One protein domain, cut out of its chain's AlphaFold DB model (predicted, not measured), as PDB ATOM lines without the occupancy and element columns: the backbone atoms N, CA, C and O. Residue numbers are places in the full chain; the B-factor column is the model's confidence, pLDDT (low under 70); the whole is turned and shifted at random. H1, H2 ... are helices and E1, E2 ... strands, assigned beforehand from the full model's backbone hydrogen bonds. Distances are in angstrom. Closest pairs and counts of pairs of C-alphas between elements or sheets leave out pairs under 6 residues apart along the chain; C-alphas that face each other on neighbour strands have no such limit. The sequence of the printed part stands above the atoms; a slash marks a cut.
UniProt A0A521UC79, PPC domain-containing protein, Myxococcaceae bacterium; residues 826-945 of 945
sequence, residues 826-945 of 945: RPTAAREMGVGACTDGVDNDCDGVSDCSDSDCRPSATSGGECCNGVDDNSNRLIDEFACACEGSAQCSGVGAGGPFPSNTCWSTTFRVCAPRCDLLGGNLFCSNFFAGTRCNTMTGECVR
ATOM      1  N   ARG A 826       1.586  19.875 102.771       66.00
ATOM      2  CA  ARG A 826       0.405  20.662 103.166       66.00
ATOM      3  C   ARG A 826      -0.810  20.102 102.426       66.00
ATOM      4  O   ARG A 826      -0.856  20.277 101.211       66.00
ATOM      5  N   PRO A 827      -1.808  19.522 103.119       66.56
ATOM      6  CA  PRO A 827      -2.935  18.891 102.445       66.56
ATOM      7  C   PRO A 827      -3.730  19.960 101.695       66.56
ATOM      8  O   PRO A 827      -4.266  20.902 102.292       66.56
ATOM      9  N   THR A 828      -3.760  19.842 100.373       66.06
ATOM     10  CA  THR A 828      -4.546  20.705  99.482       66.06
ATOM     11  C   THR A 828      -5.967  20.160  99.323       66.06
ATOM     12  O   THR A 828      -6.889  20.922  99.016       66.06
ATOM     13  N   ALA A 829      -6.167  18.874  99.629       64.94
ATOM     14  CA  ALA A 829      -7.451  18.197  99.705       64.94
ATOM     15  C   ALA A 829      -7.557  17.350 100.988       64.94
ATOM     16  O   ALA A 829      -6.569  17.010 101.624       64.94
ATOM     17  N   ALA A 830      -8.786  17.032 101.403       66.75
ATOM     18  CA  ALA A 830      -9.015  16.135 102.543       66.75
ATOM     19  C   ALA A 830      -8.891  14.646 102.173       66.75
ATOM     20  O   ALA A 830      -8.854  13.814 103.077       66.75
ATOM     21  N   ARG A 831      -8.951  14.351 100.868       71.38
ATOM     22  CA  ARG A 831      -8.780  13.055 100.204       71.38
ATOM     23  C   ARG A 831      -8.322  13.301  98.770       71.38
ATOM     24  O   ARG A 831      -8.863  14.228  98.148       71.38
ATOM     25  N   GLU A 832      -7.444  12.475  98.223       77.44
ATOM     26  CA  GLU A 832      -7.097  12.521  96.799       77.44
ATOM     27  C   GLU A 832      -8.286  12.073  95.933       77.44
ATOM     28  O   GLU A 832      -8.686  10.909  95.915       77.44
ATOM     29  N   MET A 833      -8.937  13.015  95.240       73.81
ATOM     30  CA  MET A 833     -10.138  12.722  94.450       73.81
ATOM     31  C   MET A 833     -10.170  13.486  93.128       73.81
ATOM     32  O   MET A 833      -9.949  14.698  93.074       73.81
ATOM     33  N   GLY A 834     -10.589  12.789  92.072       71.44
ATOM     34  CA  GLY A 834     -10.694  13.338  90.723       71.44
ATOM     35  C   GLY A 834      -9.367  13.294  89.963       71.44
ATOM     36  O   GLY A 834      -8.296  13.219  90.548       71.44
ATOM     37  N   VAL A 835      -9.448  13.363  88.632       71.88
ATOM     38  CA  VAL A 835      -8.309  13.064  87.744       71.88
ATOM     39  C   VAL A 835      -7.095  13.962  87.999       71.88
ATOM     40  O   VAL A 835      -5.970  13.492  87.919       71.88
ATOM     41  N   GLY A 836      -7.307  15.239  88.334       73.50
ATOM     42  CA  GLY A 836      -6.212  16.183  88.573       73.50
ATOM     43  C   GLY A 836      -5.353  15.820  89.784       73.50
ATOM     44  O   GLY A 836      -4.146  15.716  89.640       73.50
ATOM     45  N   ALA A 837      -5.983  15.581  90.936       76.81
ATOM     46  CA  ALA A 837      -5.277  15.255  92.175       76.81
ATOM     47  C   ALA A 837      -4.776  13.802  92.228       76.81
ATOM     48  O   ALA A 837      -3.994  13.479  93.103       76.81
ATOM     49  N   CYS A 838      -5.255  12.941  91.323       80.31
ATOM     50  CA  CYS A 838      -4.881  11.528  91.235       80.31
ATOM     51  C   CYS A 838      -3.838  11.232  90.137       80.31
ATOM     52  O   CYS A 838      -3.626  10.059  89.804       80.31
ATOM     53  N   THR A 839      -3.266  12.262  89.498       78.81
ATOM     54  CA  THR A 839      -2.255  12.104  88.432       78.81
ATOM     55  C   THR A 839      -1.114  13.124  88.470       78.81
ATOM     56  O   THR A 839      -0.318  13.168  87.525       78.81
ATOM     57  N   ASP A 840      -1.036  13.971  89.496       75.25
ATOM     58  CA  ASP A 840      -0.079  15.083  89.540       75.25
ATOM     59  C   ASP A 840       1.247  14.731  90.232       75.25
ATOM     60  O   ASP A 840       2.179  15.541  90.213       75.25
ATOM     61  N   GLY A 841       1.385  13.506  90.748       75.88
ATOM     62  CA  GLY A 841       2.599  13.018  91.399       75.88
ATOM     63  C   GLY A 841       2.736  13.459  92.853       75.88
ATOM     64  O   GLY A 841       3.760  13.146  93.468       75.88
ATOM     65  N   VAL A 842       1.755  14.185  93.394       79.12
ATOM     66  CA  VAL A 842       1.800  14.808  94.719       79.12
ATOM     67  C   VAL A 842       0.825  14.098  95.650       79.12
ATOM     68  O   VAL A 842      -0.292  13.805  95.260       79.12
ATOM     69  N   ASP A 843       1.256  13.848  96.888       74.75
ATOM     70  CA  ASP A 843       0.396  13.370  97.977       74.75
ATOM     71  C   ASP A 843      -0.489  14.533  98.471       74.75
ATOM     72  O   ASP A 843      -0.086  15.345  99.305       74.75
ATOM     73  N   ASN A 844      -1.661  14.703  97.869       79.06
ATOM     74  CA  ASN A 844      -2.514  15.880  98.027       79.06
ATOM     75  C   ASN A 844      -3.321  15.889  99.337       79.06
ATOM     76  O   ASN A 844      -3.824  16.952  99.736       79.06
ATOM     77  N   ASP A 845      -3.441  14.748 100.019       76.19
ATOM     78  CA  ASP A 845      -4.079  14.621 101.337       76.19
ATOM     79  C   ASP A 845      -3.113  14.242 102.480       76.19
ATOM     80  O   ASP A 845      -3.502  14.255 103.657       76.19
ATOM     81  N   CYS A 846      -1.830  14.074 102.152       78.31
ATOM     82  CA  CYS A 846      -0.702  13.861 103.052       78.31
ATOM     83  C   CYS A 846      -0.743  12.540 103.831       78.31
ATOM     84  O   CYS A 846      -0.229  12.455 104.961       78.31
ATOM     85  N   ASP A 847      -1.355  11.501 103.267       76.50
ATOM     86  CA  ASP A 847      -1.451  10.191 103.900       76.50
ATOM     87  C   ASP A 847      -0.220   9.289 103.639       76.50
ATOM     88  O   ASP A 847      -0.031   8.262 104.306       76.50
ATOM     89  N   GLY A 848       0.728   9.749 102.824       72.44
ATOM     90  CA  GLY A 848       2.006   9.115 102.509       72.44
ATOM     91  C   GLY A 848       1.990   8.239 101.256       72.44
ATOM     92  O   GLY A 848       2.980   7.540 101.008       72.44
ATOM     93  N   VAL A 849       0.897   8.235 100.499       76.44
ATOM     94  CA  VAL A 849       0.758   7.549  99.217       76.44
ATOM     95  C   VAL A 849       0.138   8.537  98.228       76.44
ATOM     96  O   VAL A 849      -0.717   9.312  98.606       76.44
ATOM     97  N   SER A 850       0.604   8.555  96.977       82.44
ATOM     98  CA  SER A 850       0.103   9.497  95.970       82.44
ATOM     99  C   SER A 850      -0.504   8.802  94.751       82.44
ATOM    100  O   SER A 850      -0.127   7.674  94.377       82.44
ATOM    101  N   ASP A 851      -1.420   9.513  94.097       79.75
ATOM    102  CA  ASP A 851      -2.044   9.184  92.820       79.75
ATOM    103  C   ASP A 851      -2.699   7.785  92.808       79.75
ATOM    104  O   ASP A 851      -3.331   7.322  93.747       79.75
ATOM    105  N   CYS A 852      -2.542   7.024  91.722       77.75
ATOM    106  CA  CYS A 852      -3.106   5.685  91.557       77.75
ATOM    107  C   CYS A 852      -2.595   4.631  92.548       77.75
ATOM    108  O   CYS A 852      -3.089   3.494  92.536       77.75
ATOM    109  N   SER A 853      -1.565   4.939  93.336       80.44
ATOM    110  CA  SER A 853      -1.165   4.067  94.442       80.44
ATOM    111  C   SER A 853      -2.044   4.294  95.668       80.44
ATOM    112  O   SER A 853      -2.153   3.381  96.491       80.44
ATOM    113  N   ASP A 854      -2.693   5.455  95.741       76.88
ATOM    114  CA  ASP A 854      -3.583   5.860  96.808       76.88
ATOM    115  C   ASP A 854      -4.956   5.172  96.719       76.88
ATOM    116  O   ASP A 854      -5.490   4.853  95.645       76.88
ATOM    117  N   SER A 855      -5.525   4.886  97.888       76.88
ATOM    118  CA  SER A 855      -6.815   4.213  98.013       76.88
ATOM    119  C   SER A 855      -8.024   5.132  97.803       76.88
ATOM    120  O   SER A 855      -9.080   4.645  97.385       76.88
ATOM    121  N   ASP A 856      -7.885   6.437  98.023       77.88
ATOM    122  CA  ASP A 856      -8.903   7.451  97.756       77.88
ATOM    123  C   ASP A 856      -9.057   7.714  96.241       77.88
ATOM    124  O   ASP A 856     -10.185   7.875  95.755       77.88
ATOM    125  N   CYS A 857      -7.981   7.553  95.461       78.81
ATOM    126  CA  CYS A 857      -8.004   7.527  93.989       78.81
ATOM    127  C   CYS A 857      -8.500   6.198  93.385       78.81
ATOM    128  O   CYS A 857      -8.721   6.102  92.169       78.81
ATOM    129  N   ARG A 858      -8.689   5.161  94.220       76.00
ATOM    130  CA  ARG A 858      -9.178   3.818  93.847       76.00
ATOM    131  C   ARG A 858     -10.192   3.265  94.867       76.00
ATOM    132  O   ARG A 858      -9.959   2.222  95.487       76.00
ATOM    133  N   PRO A 859     -11.383   3.873  94.989       63.12
ATOM    134  CA  PRO A 859     -12.364   3.549  96.026       63.12
ATOM    135  C   PRO A 859     -12.976   2.137  95.903       63.12
ATOM    136  O   PRO A 859     -13.588   1.643  96.853       63.12
ATOM    137  N   SER A 860     -12.835   1.457  94.756       61.34
ATOM    138  CA  SER A 860     -13.334   0.092  94.539       61.34
ATOM    139  C   SER A 860     -12.195  -0.934  94.529       61.34
ATOM    140  O   SER A 860     -11.482  -1.095  93.543       61.34
ATOM    141  N   ALA A 861     -12.051  -1.695  95.617       55.44
ATOM    142  CA  ALA A 861     -10.953  -2.647  95.841       55.44
ATOM    143  C   ALA A 861     -10.993  -3.946  94.991       55.44
ATOM    144  O   ALA A 861     -10.354  -4.946  95.338       55.44
ATOM    145  N   THR A 862     -11.747  -4.005  93.889       55.91
ATOM    146  CA  THR A 862     -11.725  -5.177  92.998       55.91
ATOM    147  C   THR A 862     -10.474  -5.174  92.122       55.91
ATOM    148  O   THR A 862     -10.386  -4.452  91.137       55.91
ATOM    149  N   SER A 863      -9.518  -6.026  92.500       48.78
ATOM    150  CA  SER A 863      -8.279  -6.363  91.781       48.78
ATOM    151  C   SER A 863      -8.486  -6.472  90.257       48.78
ATOM    152  O   SER A 863      -9.027  -7.471  89.779       48.78
ATOM    153  N   GLY A 864      -8.063  -5.442  89.513       56.16
ATOM    154  CA  GLY A 864      -8.255  -5.294  88.059       56.16
ATOM    155  C   GLY A 864      -9.029  -4.038  87.617       56.16
ATOM    156  O   GLY A 864      -9.369  -3.936  86.439       56.16
ATOM    157  N   GLY A 865      -9.347  -3.125  88.542       64.62
ATOM    158  CA  GLY A 865     -10.108  -1.897  88.284       64.62
ATOM    159  C   GLY A 865      -9.293  -0.714  87.745       64.62
ATOM    160  O   GLY A 865      -8.081  -0.647  87.940       64.62
ATOM    161  N   GLU A 866     -10.012   0.192  87.080       71.38
ATOM    162  CA  GLU A 866      -9.546   1.484  86.556       71.38
ATOM    163  C   GLU A 866      -9.026   2.396  87.685       71.38
ATOM    164  O   GLU A 866      -9.563   2.366  88.796       71.38
ATOM    165  N   CYS A 867      -7.985   3.194  87.435       80.25
ATOM    166  CA  CYS A 867      -7.628   4.342  88.270       80.25
ATOM    167  C   CYS A 867      -8.407   5.582  87.822       80.25
ATOM    168  O   CYS A 867      -8.869   5.642  86.694       80.25
ATOM    169  N   CYS A 868      -8.543   6.597  88.675       80.12
ATOM    170  CA  CYS A 868      -9.061   7.895  88.255       80.12
ATOM    171  C   CYS A 868      -7.986   8.726  87.521       80.12
ATOM    172  O   CYS A 868      -7.498   9.709  88.073       80.12
ATOM    173  N   ASN A 869      -7.585   8.339  86.303       74.69
ATOM    174  CA  ASN A 869      -6.475   8.984  85.574       74.69
ATOM    175  C   ASN A 869      -6.791   9.377  84.115       74.69
ATOM    176  O   ASN A 869      -5.924   9.910  83.418       74.69
ATOM    177  N   GLY A 870      -8.017   9.153  83.637       73.38
ATOM    178  CA  GLY A 870      -8.417   9.457  82.264       73.38
ATOM    179  C   GLY A 870      -8.021   8.384  81.249       73.38
ATOM    180  O   GLY A 870      -8.135   8.626  80.043       73.38
ATOM    181  N   VAL A 871      -7.549   7.217  81.697       76.81
ATOM    182  CA  VAL A 871      -7.063   6.116  80.855       76.81
ATOM    183  C   VAL A 871      -7.889   4.853  81.117       76.81
ATOM    184  O   VAL A 871      -8.376   4.616  82.208       76.81
ATOM    185  N   ASP A 872      -8.085   4.044  80.072       75.19
ATOM    186  CA  ASP A 872      -8.698   2.710  80.161       75.19
ATOM    187  C   ASP A 872      -7.623   1.681  80.560       75.19
ATOM    188  O   ASP A 872      -7.015   1.018  79.709       75.19
ATOM    189  N   ASP A 873      -7.337   1.607  81.859       74.94
ATOM    190  CA  ASP A 873      -6.244   0.841  82.464       74.94
ATOM    191  C   ASP A 873      -6.410  -0.676  82.278       74.94
ATOM    192  O   ASP A 873      -5.413  -1.401  82.184       74.94
ATOM    193  N   ASN A 874      -7.646  -1.192  82.194       73.50
ATOM    194  CA  ASN A 874      -7.892  -2.620  81.940       73.50
ATOM    195  C   ASN A 874      -8.324  -2.935  80.493       73.50
ATOM    196  O   ASN A 874      -8.589  -4.100  80.164       73.50
ATOM    197  N   SER A 875      -8.295  -1.936  79.603       73.88
ATOM    198  CA  SER A 875      -8.548  -2.064  78.162       73.88
ATOM    199  C   SER A 875      -9.951  -2.588  77.795       73.88
ATOM    200  O   SER A 875     -10.134  -3.204  76.733       73.88
ATOM    201  N   ASN A 876     -10.954  -2.375  78.652       73.75
ATOM    202  CA  ASN A 876     -12.345  -2.778  78.408       73.75
ATOM    203  C   ASN A 876     -13.156  -1.725  77.618       73.75
ATOM    204  O   ASN A 876     -14.300  -1.992  77.231       73.75
ATOM    205  N   ARG A 877     -12.527  -0.587  77.291       71.81
ATOM    206  CA  ARG A 877     -13.046   0.604  76.589       71.81
ATOM    207  C   ARG A 877     -13.959   1.505  77.418       71.81
ATOM    208  O   ARG A 877     -14.655   2.346  76.841       71.81
ATOM    209  N   LEU A 878     -13.958   1.345  78.736       69.44
ATOM    210  CA  LEU A 878     -14.678   2.172  79.697       69.44
ATOM    211  C   LEU A 878     -13.644   2.871  80.586       69.44
ATOM    212  O   LEU A 878     -13.166   2.317  81.565       69.44
ATOM    213  N   ILE A 879     -13.307   4.102  80.204       72.12
ATOM    214  CA  ILE A 879     -12.317   4.942  80.889       72.12
ATOM    215  C   ILE A 879     -12.839   5.334  82.281       72.12
ATOM    216  O   ILE A 879     -13.945   5.881  82.381       72.12
ATOM    217  N   ASP A 880     -12.041   5.071  83.323       68.00
ATOM    218  CA  ASP A 880     -12.267   5.434  84.736       68.00
ATOM    219  C   ASP A 880     -13.627   4.998  85.337       68.00
ATOM    220  O   ASP A 880     -14.147   5.619  86.276       68.00
ATOM    221  N   GLU A 881     -14.270   3.959  84.793       71.62
ATOM    222  CA  GLU A 881     -15.647   3.622  85.174       71.62
ATOM    223  C   GLU A 881     -15.738   3.162  86.641       71.62
ATOM    224  O   GLU A 881     -15.101   2.192  87.049       71.62
ATOM    225  N   PHE A 882     -16.554   3.857  87.446       70.12
ATOM    226  CA  PHE A 882     -16.706   3.631  88.895       70.12
ATOM    227  C   PHE A 882     -15.402   3.767  89.715       70.12
ATOM    228  O   PHE A 882     -15.363   3.320  90.864       70.12
ATOM    229  N   ALA A 883     -14.365   4.399  89.154       72.62
ATOM    230  CA  ALA A 883     -13.045   4.538  89.773       72.62
ATOM    231  C   ALA A 883     -12.761   5.924  90.359       72.62
ATOM    232  O   ALA A 883     -11.975   6.045  91.288       72.62
ATOM    233  N   CYS A 884     -13.423   6.976  89.881       77.56
ATOM    234  CA  CYS A 884     -13.257   8.309  90.458       77.56
ATOM    235  C   CYS A 884     -14.212   8.525  91.634       77.56
ATOM    236  O   CYS A 884     -15.431   8.579  91.437       77.56
ATOM    237  N   ALA A 885     -13.675   8.684  92.845       78.12
ATOM    238  CA  ALA A 885     -14.445   9.136  94.001       78.12
ATOM    239  C   ALA A 885     -14.982  10.563  93.782       78.12
ATOM    240  O   ALA A 885     -14.364  11.389  93.110       78.12
ATOM    241  N   CYS A 886     -16.162  10.856  94.327       76.81
ATOM    242  CA  CYS A 886     -16.794  12.165  94.196       76.81
ATOM    243  C   CYS A 886     -17.724  12.486  95.368       76.81
ATOM    244  O   CYS A 886     -18.403  11.619  95.922       76.81
ATOM    245  N   GLU A 887     -17.837  13.773  95.684       76.81
ATOM    246  CA  GLU A 887     -18.825  14.301  96.627       76.81
ATOM    247  C   GLU A 887     -19.972  15.035  95.920       76.81
ATOM    248  O   GLU A 887     -21.094  15.077  96.429       76.81
ATOM    249  N   GLY A 888     -19.736  15.552  94.711       78.25
ATOM    250  CA  GLY A 888     -20.754  16.183  93.874       78.25
ATOM    251  C   GLY A 888     -20.488  16.025  92.378       78.25
ATOM    252  O   GLY A 888     -19.363  15.800  91.942       78.25
ATOM    253  N   SER A 889     -21.533  16.164  91.556       78.12
ATOM    254  CA  SER A 889     -21.450  15.884  90.110       78.12
ATOM    255  C   SER A 889     -20.510  16.808  89.329       78.12
ATOM    256  O   SER A 889     -20.121  16.457  88.221       78.12
ATOM    257  N   ALA A 890     -20.113  17.956  89.888       76.69
ATOM    258  CA  ALA A 890     -19.117  18.837  89.275       76.69
ATOM    259  C   ALA A 890     -17.733  18.169  89.159       76.69
ATOM    260  O   ALA A 890     -17.029  18.390  88.178       76.69
ATOM    261  N   GLN A 891     -17.383  17.300  90.113       73.88
ATOM    262  CA  GLN A 891     -16.100  16.583  90.156       73.88
ATOM    263  C   GLN A 891     -16.026  15.431  89.141       73.88
ATOM    264  O   GLN A 891     -14.954  14.895  88.895       73.88
ATOM    265  N   CYS A 892     -17.150  15.072  88.512       76.56
ATOM    266  CA  CYS A 892     -17.218  14.026  87.488       76.56
ATOM    267  C   CYS A 892     -17.079  14.562  86.059       76.56
ATOM    268  O   CYS A 892     -17.249  13.817  85.093       76.56
ATOM    269  N   SER A 893     -16.804  15.858  85.905       73.19
ATOM    270  CA  SER A 893     -16.613  16.480  84.600       73.19
ATOM    271  C   SER A 893     -15.310  15.988  83.963       73.19
ATOM    272  O   SER A 893     -14.237  16.203  84.513       73.19
ATOM    273  N   GLY A 894     -15.400  15.347  82.795       67.62
ATOM    274  CA  GLY A 894     -14.243  14.805  82.068       67.62
ATOM    275  C   GLY A 894     -13.930  13.332  82.359       67.62
ATOM    276  O   GLY A 894     -13.264  12.697  81.548       67.62
ATOM    277  N   VAL A 895     -14.480  12.760  83.435       70.06
ATOM    278  CA  VAL A 895     -14.366  11.324  83.746       70.06
ATOM    279  C   VAL A 895     -15.127  10.520  82.685       70.06
ATOM    280  O   VAL A 895     -16.326  10.739  82.493       70.06
ATOM    281  N   GLY A 896     -14.447   9.604  81.987       66.62
ATOM    282  CA  GLY A 896     -15.019   8.832  80.872       66.62
ATOM    283  C   GLY A 896     -15.026   9.549  79.510       66.62
ATOM    284  O   GLY A 896     -15.649   9.066  78.554       66.62
ATOM    285  N   ALA A 897     -14.359  10.705  79.387       65.25
ATOM    286  CA  ALA A 897     -14.266  11.451  78.133       65.25
ATOM    287  C   ALA A 897     -13.575  10.618  77.034       65.25
ATOM    288  O   ALA A 897     -12.424  10.221  77.156       65.25
ATOM    289  N   GLY A 898     -14.294  10.355  75.937       64.12
ATOM    290  CA  GLY A 898     -13.818   9.507  74.833       64.12
ATOM    291  C   GLY A 898     -14.329   8.060  74.865       64.12
ATOM    292  O   GLY A 898     -14.197   7.357  73.863       64.12
ATOM    293  N   GLY A 899     -14.977   7.635  75.955       65.44
ATOM    294  CA  GLY A 899     -15.702   6.366  76.053       65.44
ATOM    295  C   GLY A 899     -17.156   6.444  75.548       65.44
ATOM    296  O   GLY A 899     -17.640   7.512  75.163       65.44
ATOM    297  N   PRO A 900     -17.904   5.323  75.556       65.31
ATOM    298  CA  PRO A 900     -19.303   5.280  75.108       65.31
ATOM    299  C   PRO A 900     -20.271   6.095  75.988       65.31
ATOM    300  O   PRO A 900     -21.387   6.381  75.549       65.31
ATOM    301  N   PHE A 901     -19.850   6.504  77.192       71.25
ATOM    302  CA  PHE A 901     -20.635   7.305  78.135       71.25
ATOM    303  C   PHE A 901     -19.835   8.528  78.634       71.25
ATOM    304  O   PHE A 901     -19.273   8.494  79.720       71.25
ATOM    305  N   PRO A 902     -19.787   9.631  77.867       66.56
ATOM    306  CA  PRO A 902     -18.924  10.782  78.167       66.56
ATOM    307  C   PRO A 902     -19.485  11.747  79.230       66.56
ATOM    308  O   PRO A 902     -18.865  12.766  79.521       66.56
ATOM    309  N   SER A 903     -20.681  11.487  79.769       73.69
ATOM    310  CA  SER A 903     -21.353  12.358  80.741       73.69
ATOM    311  C   SER A 903     -21.656  11.599  82.032       73.69
ATOM    312  O   SER A 903     -22.733  11.002  82.177       73.69
ATOM    313  N   ASN A 904     -20.713  11.644  82.965       80.44
ATOM    314  CA  ASN A 904     -20.831  10.995  84.265       80.44
ATOM    315  C   ASN A 904     -21.396  11.955  85.318       80.44
ATOM    316  O   ASN A 904     -21.237  13.172  85.243       80.44
ATOM    317  N   THR A 905     -22.107  11.396  86.294       85.56
ATOM    318  CA  THR A 905     -22.653  12.127  87.444       85.56
ATOM    319  C   THR A 905     -22.208  11.436  88.721       85.56
ATOM    320  O   THR A 905     -21.951  10.230  88.727       85.56
ATOM    321  N   CYS A 906     -22.126  12.185  89.814       85.12
ATOM    322  CA  CYS A 906     -21.744  11.603  91.086       85.12
ATOM    323  C   CYS A 906     -22.915  10.822  91.684       85.12
ATOM    324  O   CYS A 906     -23.963  11.400  91.982       85.12
ATOM    325  N   TRP A 907     -22.749   9.516  91.901       85.50
ATOM    326  CA  TRP A 907     -23.738   8.691  92.604       85.50
ATOM    327  C   TRP A 907     -23.564   8.831  94.116       85.50
ATOM    328  O   TRP A 907     -23.179   7.900  94.834       85.50
ATOM    329  N   SER A 908     -23.826  10.045  94.589       77.12
ATOM    330  CA  SER A 908     -23.565  10.502  95.956       77.12
ATOM    331  C   SER A 908     -24.327   9.715  97.029       77.12
ATOM    332  O   SER A 908     -23.852   9.575  98.157       77.12
ATOM    333  N   THR A 909     -25.496   9.165  96.686       72.81
ATOM    334  CA  THR A 909     -26.373   8.460  97.636       72.81
ATOM    335  C   THR A 909     -26.095   6.963  97.758       72.81
ATOM    336  O   THR A 909     -26.606   6.321  98.680       72.81
ATOM    337  N   THR A 910     -25.306   6.393  96.846       71.06
ATOM    338  CA  THR A 910     -25.065   4.945  96.777       71.06
ATOM    339  C   THR A 910     -23.603   4.583  97.032       71.06
ATOM    340  O   THR A 910     -23.349   3.816  97.957       71.06
ATOM    341  N   PHE A 911     -22.657   5.142  96.263       71.19
ATOM    342  CA  PHE A 911     -21.229   4.776  96.341       71.19
ATOM    343  C   PHE A 911     -20.267   5.959  96.407       71.19
ATOM    344  O   PHE A 911     -19.095   5.728  96.666       71.19
ATOM    345  N   ARG A 912     -20.734   7.200  96.200       79.44
ATOM    346  CA  ARG A 912     -19.860   8.384  96.101       79.44
ATOM    347  C   ARG A 912     -18.765   8.213  95.040       79.44
ATOM    348  O   ARG A 912     -17.614   8.567  95.252       79.44
ATOM    349  N   VAL A 913     -19.150   7.650  93.894       80.31
ATOM    350  CA  VAL A 913     -18.279   7.494  92.723       80.31
ATOM    351  C   VAL A 913     -18.934   8.101  91.492       80.31
ATOM    352  O   VAL A 913     -20.168   8.131  91.370       80.31
ATOM    353  N   CYS A 914     -18.104   8.594  90.584       81.25
ATOM    354  CA  CYS A 914     -18.529   9.051  89.278       81.25
ATOM    355  C   CYS A 914     -18.945   7.851  88.435       81.25
ATOM    356  O   CYS A 914     -18.175   6.912  88.233       81.25
ATOM    357  N   ALA A 915     -20.177   7.890  87.939       80.31
ATOM    358  CA  ALA A 915     -20.737   6.821  87.129       80.31
ATOM    359  C   ALA A 915     -21.641   7.379  86.022       80.31
ATOM    360  O   ALA A 915     -22.180   8.491  86.161       80.31
ATOM    361  N   PRO A 916     -21.860   6.617  84.933       83.94
ATOM    362  CA  PRO A 916     -22.788   7.024  83.893       83.94
ATOM    363  C   PRO A 916     -24.187   7.224  84.458       83.94
ATOM    364  O   PRO A 916     -24.622   6.563  85.405       83.94
ATOM    365  N   ARG A 917     -24.934   8.149  83.864       85.69
ATOM    366  CA  ARG A 917     -26.298   8.414  84.312       85.69
ATOM    367  C   ARG A 917     -27.185   7.177  84.142       85.69
ATOM    368  O   ARG A 917     -27.244   6.590  83.063       85.69
ATOM    369  N   CYS A 918     -27.950   6.818  85.173       84.44
ATOM    370  CA  CYS A 918     -28.817   5.639  85.169       84.44
ATOM    371  C   CYS A 918     -29.869   5.662  84.051       84.44
ATOM    372  O   CYS A 918     -30.289   4.605  83.582       84.44
ATOM    373  N   ASP A 919     -30.279   6.847  83.584       83.75
ATOM    374  CA  ASP A 919     -31.203   6.995  82.456       83.75
ATOM    375  C   ASP A 919     -30.608   6.511  81.122       83.75
ATOM    376  O   ASP A 919     -31.353   6.034  80.265       83.75
ATOM    377  N   LEU A 920     -29.280   6.512  80.994       81.06
ATOM    378  CA  LEU A 920     -28.549   5.987  79.837       81.06
ATOM    379  C   LEU A 920     -28.271   4.480  79.945       81.06
ATOM    380  O   LEU A 920     -28.018   3.826  78.936       81.06
ATOM    381  N   LEU A 921     -28.372   3.916  81.152       79.56
ATOM    382  CA  LEU A 921     -28.097   2.506  81.445       79.56
ATOM    383  C   LEU A 921     -29.358   1.627  81.503       79.56
ATOM    384  O   LEU A 921     -29.280   0.449  81.840       79.56
ATOM    385  N   GLY A 922     -30.533   2.166  81.159       79.88
ATOM    386  CA  GLY A 922     -31.808   1.430  81.176       79.88
ATOM    387  C   GLY A 922     -32.750   1.799  82.329       79.88
ATOM    388  O   GLY A 922     -33.749   1.113  82.565       79.88
ATOM    389  N   GLY A 923     -32.469   2.893  83.042       84.44
ATOM    390  CA  GLY A 923     -33.372   3.532  83.997       84.44
ATOM    391  C   GLY A 923     -33.713   2.659  85.208       84.44
ATOM    392  O   GLY A 923     -32.860   1.989  85.783       84.44
ATOM    393  N   ASN A 924     -34.987   2.657  85.620       86.38
ATOM    394  CA  ASN A 924     -35.440   1.936  86.819       86.38
ATOM    395  C   ASN A 924     -35.153   0.427  86.775       86.38
ATOM    396  O   ASN A 924     -34.903  -0.172  87.818       86.38
ATOM    397  N   LEU A 925     -35.175  -0.191  85.589       84.75
ATOM    398  CA  LEU A 925     -34.862  -1.614  85.430       84.75
ATOM    399  C   LEU A 925     -33.400  -1.898  85.772       84.75
ATOM    400  O   LEU A 925     -33.122  -2.844  86.500       84.75
ATOM    401  N   PHE A 926     -32.485  -1.055  85.298       86.00
ATOM    402  CA  PHE A 926     -31.071  -1.165  85.631       86.00
ATOM    403  C   PHE A 926     -30.837  -0.939  87.126       86.00
ATOM    404  O   PHE A 926     -30.286  -1.816  87.786       86.00
ATOM    405  N   CYS A 927     -31.363   0.156  87.687       84.38
ATOM    406  CA  CYS A 927     -31.206   0.444  89.113       84.38
ATOM    407  C   CYS A 927     -31.769  -0.677  89.994       84.38
ATOM    408  O   CYS A 927     -31.076  -1.151  90.879       84.38
ATOM    409  N   SER A 928     -32.981  -1.171  89.723       82.50
ATOM    410  CA  SER A 928     -33.602  -2.226  90.539       82.50
ATOM    411  C   SER A 928     -32.924  -3.600  90.425       82.50
ATOM    412  O   SER A 928     -32.971  -4.368  91.386       82.50
ATOM    413  N   ASN A 929     -32.286  -3.904  89.286       83.38
ATOM    414  CA  ASN A 929     -31.514  -5.135  89.090       83.38
ATOM    415  C   ASN A 929     -30.127  -5.056  89.729       83.38
ATOM    416  O   ASN A 929     -29.641  -6.051  90.261       83.38
ATOM    417  N   PHE A 930     -29.495  -3.886  89.668       72.19
ATOM    418  CA  PHE A 930     -28.177  -3.653  90.246       72.19
ATOM    419  C   PHE A 930     -28.278  -3.446  91.772       72.19
ATOM    420  O   PHE A 930     -27.485  -3.997  92.529       72.19
ATOM    421  N   PHE A 931     -29.344  -2.777  92.239       72.88
ATOM    422  CA  PHE A 931     -29.711  -2.597  93.647       72.88
ATOM    423  C   PHE A 931     -31.213  -2.780  93.882       72.88
ATOM    424  O   PHE A 931     -32.035  -1.901  93.591       72.88
ATOM    425  N   ALA A 932     -31.569  -3.909  94.497       76.25
ATOM    426  CA  ALA A 932     -32.949  -4.219  94.845       76.25
ATOM    427  C   ALA A 932     -33.591  -3.085  95.667       76.25
ATOM    428  O   ALA A 932     -33.078  -2.680  96.711       76.25
ATOM    429  N   GLY A 933     -34.732  -2.583  95.189       76.56
ATOM    430  CA  GLY A 933     -35.475  -1.502  95.840       76.56
ATOM    431  C   GLY A 933     -35.024  -0.083  95.484       76.56
ATOM    432  O   GLY A 933     -35.517   0.844  96.110       76.56
ATOM    433  N   THR A 934     -34.139   0.105  94.500       83.62
ATOM    434  CA  THR A 934     -33.780   1.441  93.985       83.62
ATOM    435  C   THR A 934     -34.493   1.779  92.674       83.62
ATOM    436  O   THR A 934     -34.920   0.899  91.919       83.62
ATOM    437  N   ARG A 935     -34.621   3.077  92.390       87.75
ATOM    438  CA  ARG A 935     -35.144   3.645  91.143       87.75
ATOM    439  C   ARG A 935     -34.178   4.695  90.595       87.75
ATOM    440  O   ARG A 935     -33.469   5.353  91.346       87.75
ATOM    441  N   CYS A 936     -34.175   4.870  89.283       89.25
ATOM    442  CA  CYS A 936     -33.394   5.905  88.624       89.25
ATOM    443  C   CYS A 936     -34.050   7.268  88.853       89.25
ATOM    444  O   CYS A 936     -35.206   7.484  88.471       89.25
ATOM    445  N   ASN A 937     -33.321   8.195  89.469       87.38
ATOM    446  CA  ASN A 937     -33.736   9.586  89.536       87.38
ATOM    447  C   ASN A 937     -33.291  10.285  88.251       87.38
ATOM    448  O   ASN A 937     -32.126  10.622  88.087       87.38
ATOM    449  N   THR A 938     -34.220  10.532  87.333       81.62
ATOM    450  CA  THR A 938     -33.903  11.118  86.020       81.62
ATOM    451  C   THR A 938     -33.439  12.575  86.092       81.62
ATOM    452  O   THR A 938     -32.926  13.099  85.105       81.62
ATOM    453  N   MET A 939     -33.630  13.250  87.231       81.75
ATOM    454  CA  MET A 939     -33.170  14.624  87.431       81.75
ATOM    455  C   MET A 939     -31.687  14.665  87.812       81.75
ATOM    456  O   MET A 939     -30.947  15.472  87.259       81.75
ATOM    457  N   THR A 940     -31.248  13.779  88.708       81.62
ATOM    458  CA  THR A 940     -29.851  13.712  89.174       81.62
ATOM    459  C   THR A 940     -29.001  12.703  88.394       81.62
ATOM    460  O   THR A 940     -27.777  12.814  88.361       81.62
ATOM    461  N   GLY A 941     -29.640  11.743  87.722       81.94
ATOM    462  CA  GLY A 941     -28.998  10.676  86.956       81.94
ATOM    463  C   GLY A 941     -28.440   9.531  87.810       81.94
ATOM    464  O   GLY A 941     -27.777   8.659  87.259       81.94
ATOM    465  N   GLU A 942     -28.691   9.499  89.121       87.69
ATOM    466  CA  GLU A 942     -28.243   8.426  90.028       87.69
ATOM    467  C   GLU A 942     -29.356   7.410  90.342       87.69
ATOM    468  O   GLU A 942     -30.556   7.713  90.310       87.69
ATOM    469  N   CYS A 943     -28.952   6.186  90.689       85.94
ATOM    470  CA  CYS A 943     -29.845   5.196  91.281       85.94
ATOM    471  C   CYS A 943     -30.059   5.509  92.768       85.94
ATOM    472  O   CYS A 943     -29.154   5.355  93.585       85.94
ATOM    473  N   VAL A 944     -31.278   5.904  93.130       83.44
ATOM    474  CA  VAL A 944     -31.656   6.277  94.503       83.44
ATOM    475  C   VAL A 944     -32.638   5.267  95.088       83.44
ATOM    476  O   VAL A 944     -33.411   4.654  94.350       83.44
ATOM    477  N   ARG A 945     -32.636   5.076  96.410       76.19
ATOM    478  CA  ARG A 945     -33.621   4.207  97.083       76.19
ATOM    479  C   ARG A 945     -35.044   4.775  97.029       76.19
ATOM    480  O   ARG A 945     -35.262   6.002  97.171       76.19
TER     481      ARG A 945
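AT A GLANCE: This is residues 826 to 945 of the 945 residues of the protein "PPC domain-containing protein" of Myxococcaceae bacterium (UniProt A0A521UC79). With little regular structure, this is an elongated body of loops: residues 826 to 888 wind from one end to the middle, where H1 sits beside the small hairpin of E1 and E2, and H2 with residues 931 to 945 makes the other end. Of 120 printed residues, 18 are in named elements, in the order H1, E1, E2, H2, class mixed; the sheet E1 - E2 is antiparallel. The whole is compact, radius of gyration of the C-alphas 14.3 A, spanning 43 by 28 by 24 A.

HOW THE PARTS SIT: H1, residues 889 to 892, comes closest to E1, residues 904 to 906, at the C-alphas of Ser 889 and Cys 906, 4.4 A apart. E1 and E2, residues 914 to 916, form an antiparallel hairpin at 134 degrees, with N 905 and O 915 within hydrogen-bond range at 2.9 A. H2, residues 923 to 930, is apart from H1 and E1; every O i to N i+4 pair in it is within hydrogen-bond range, while H1 is too short for one. Residues 935 to 936 pair antiparallel with 943 to 944.

IN THESE COORDINATES: H1 begins at C-alpha 889 (-21.450, 15.884, 90.110). H2, 10.8 A long, ends at C-alpha 930 (-28.177, -3.653, 90.246).

THE WHOLE: The printed part has no cut; the link from H1 to E1 is long. The farthest C-alphas, of Arg 826 and Leu 925, are 45.3 A apart. pLDDT is under 70 in 21 residues, among them 826 to 830 and 859 to 865.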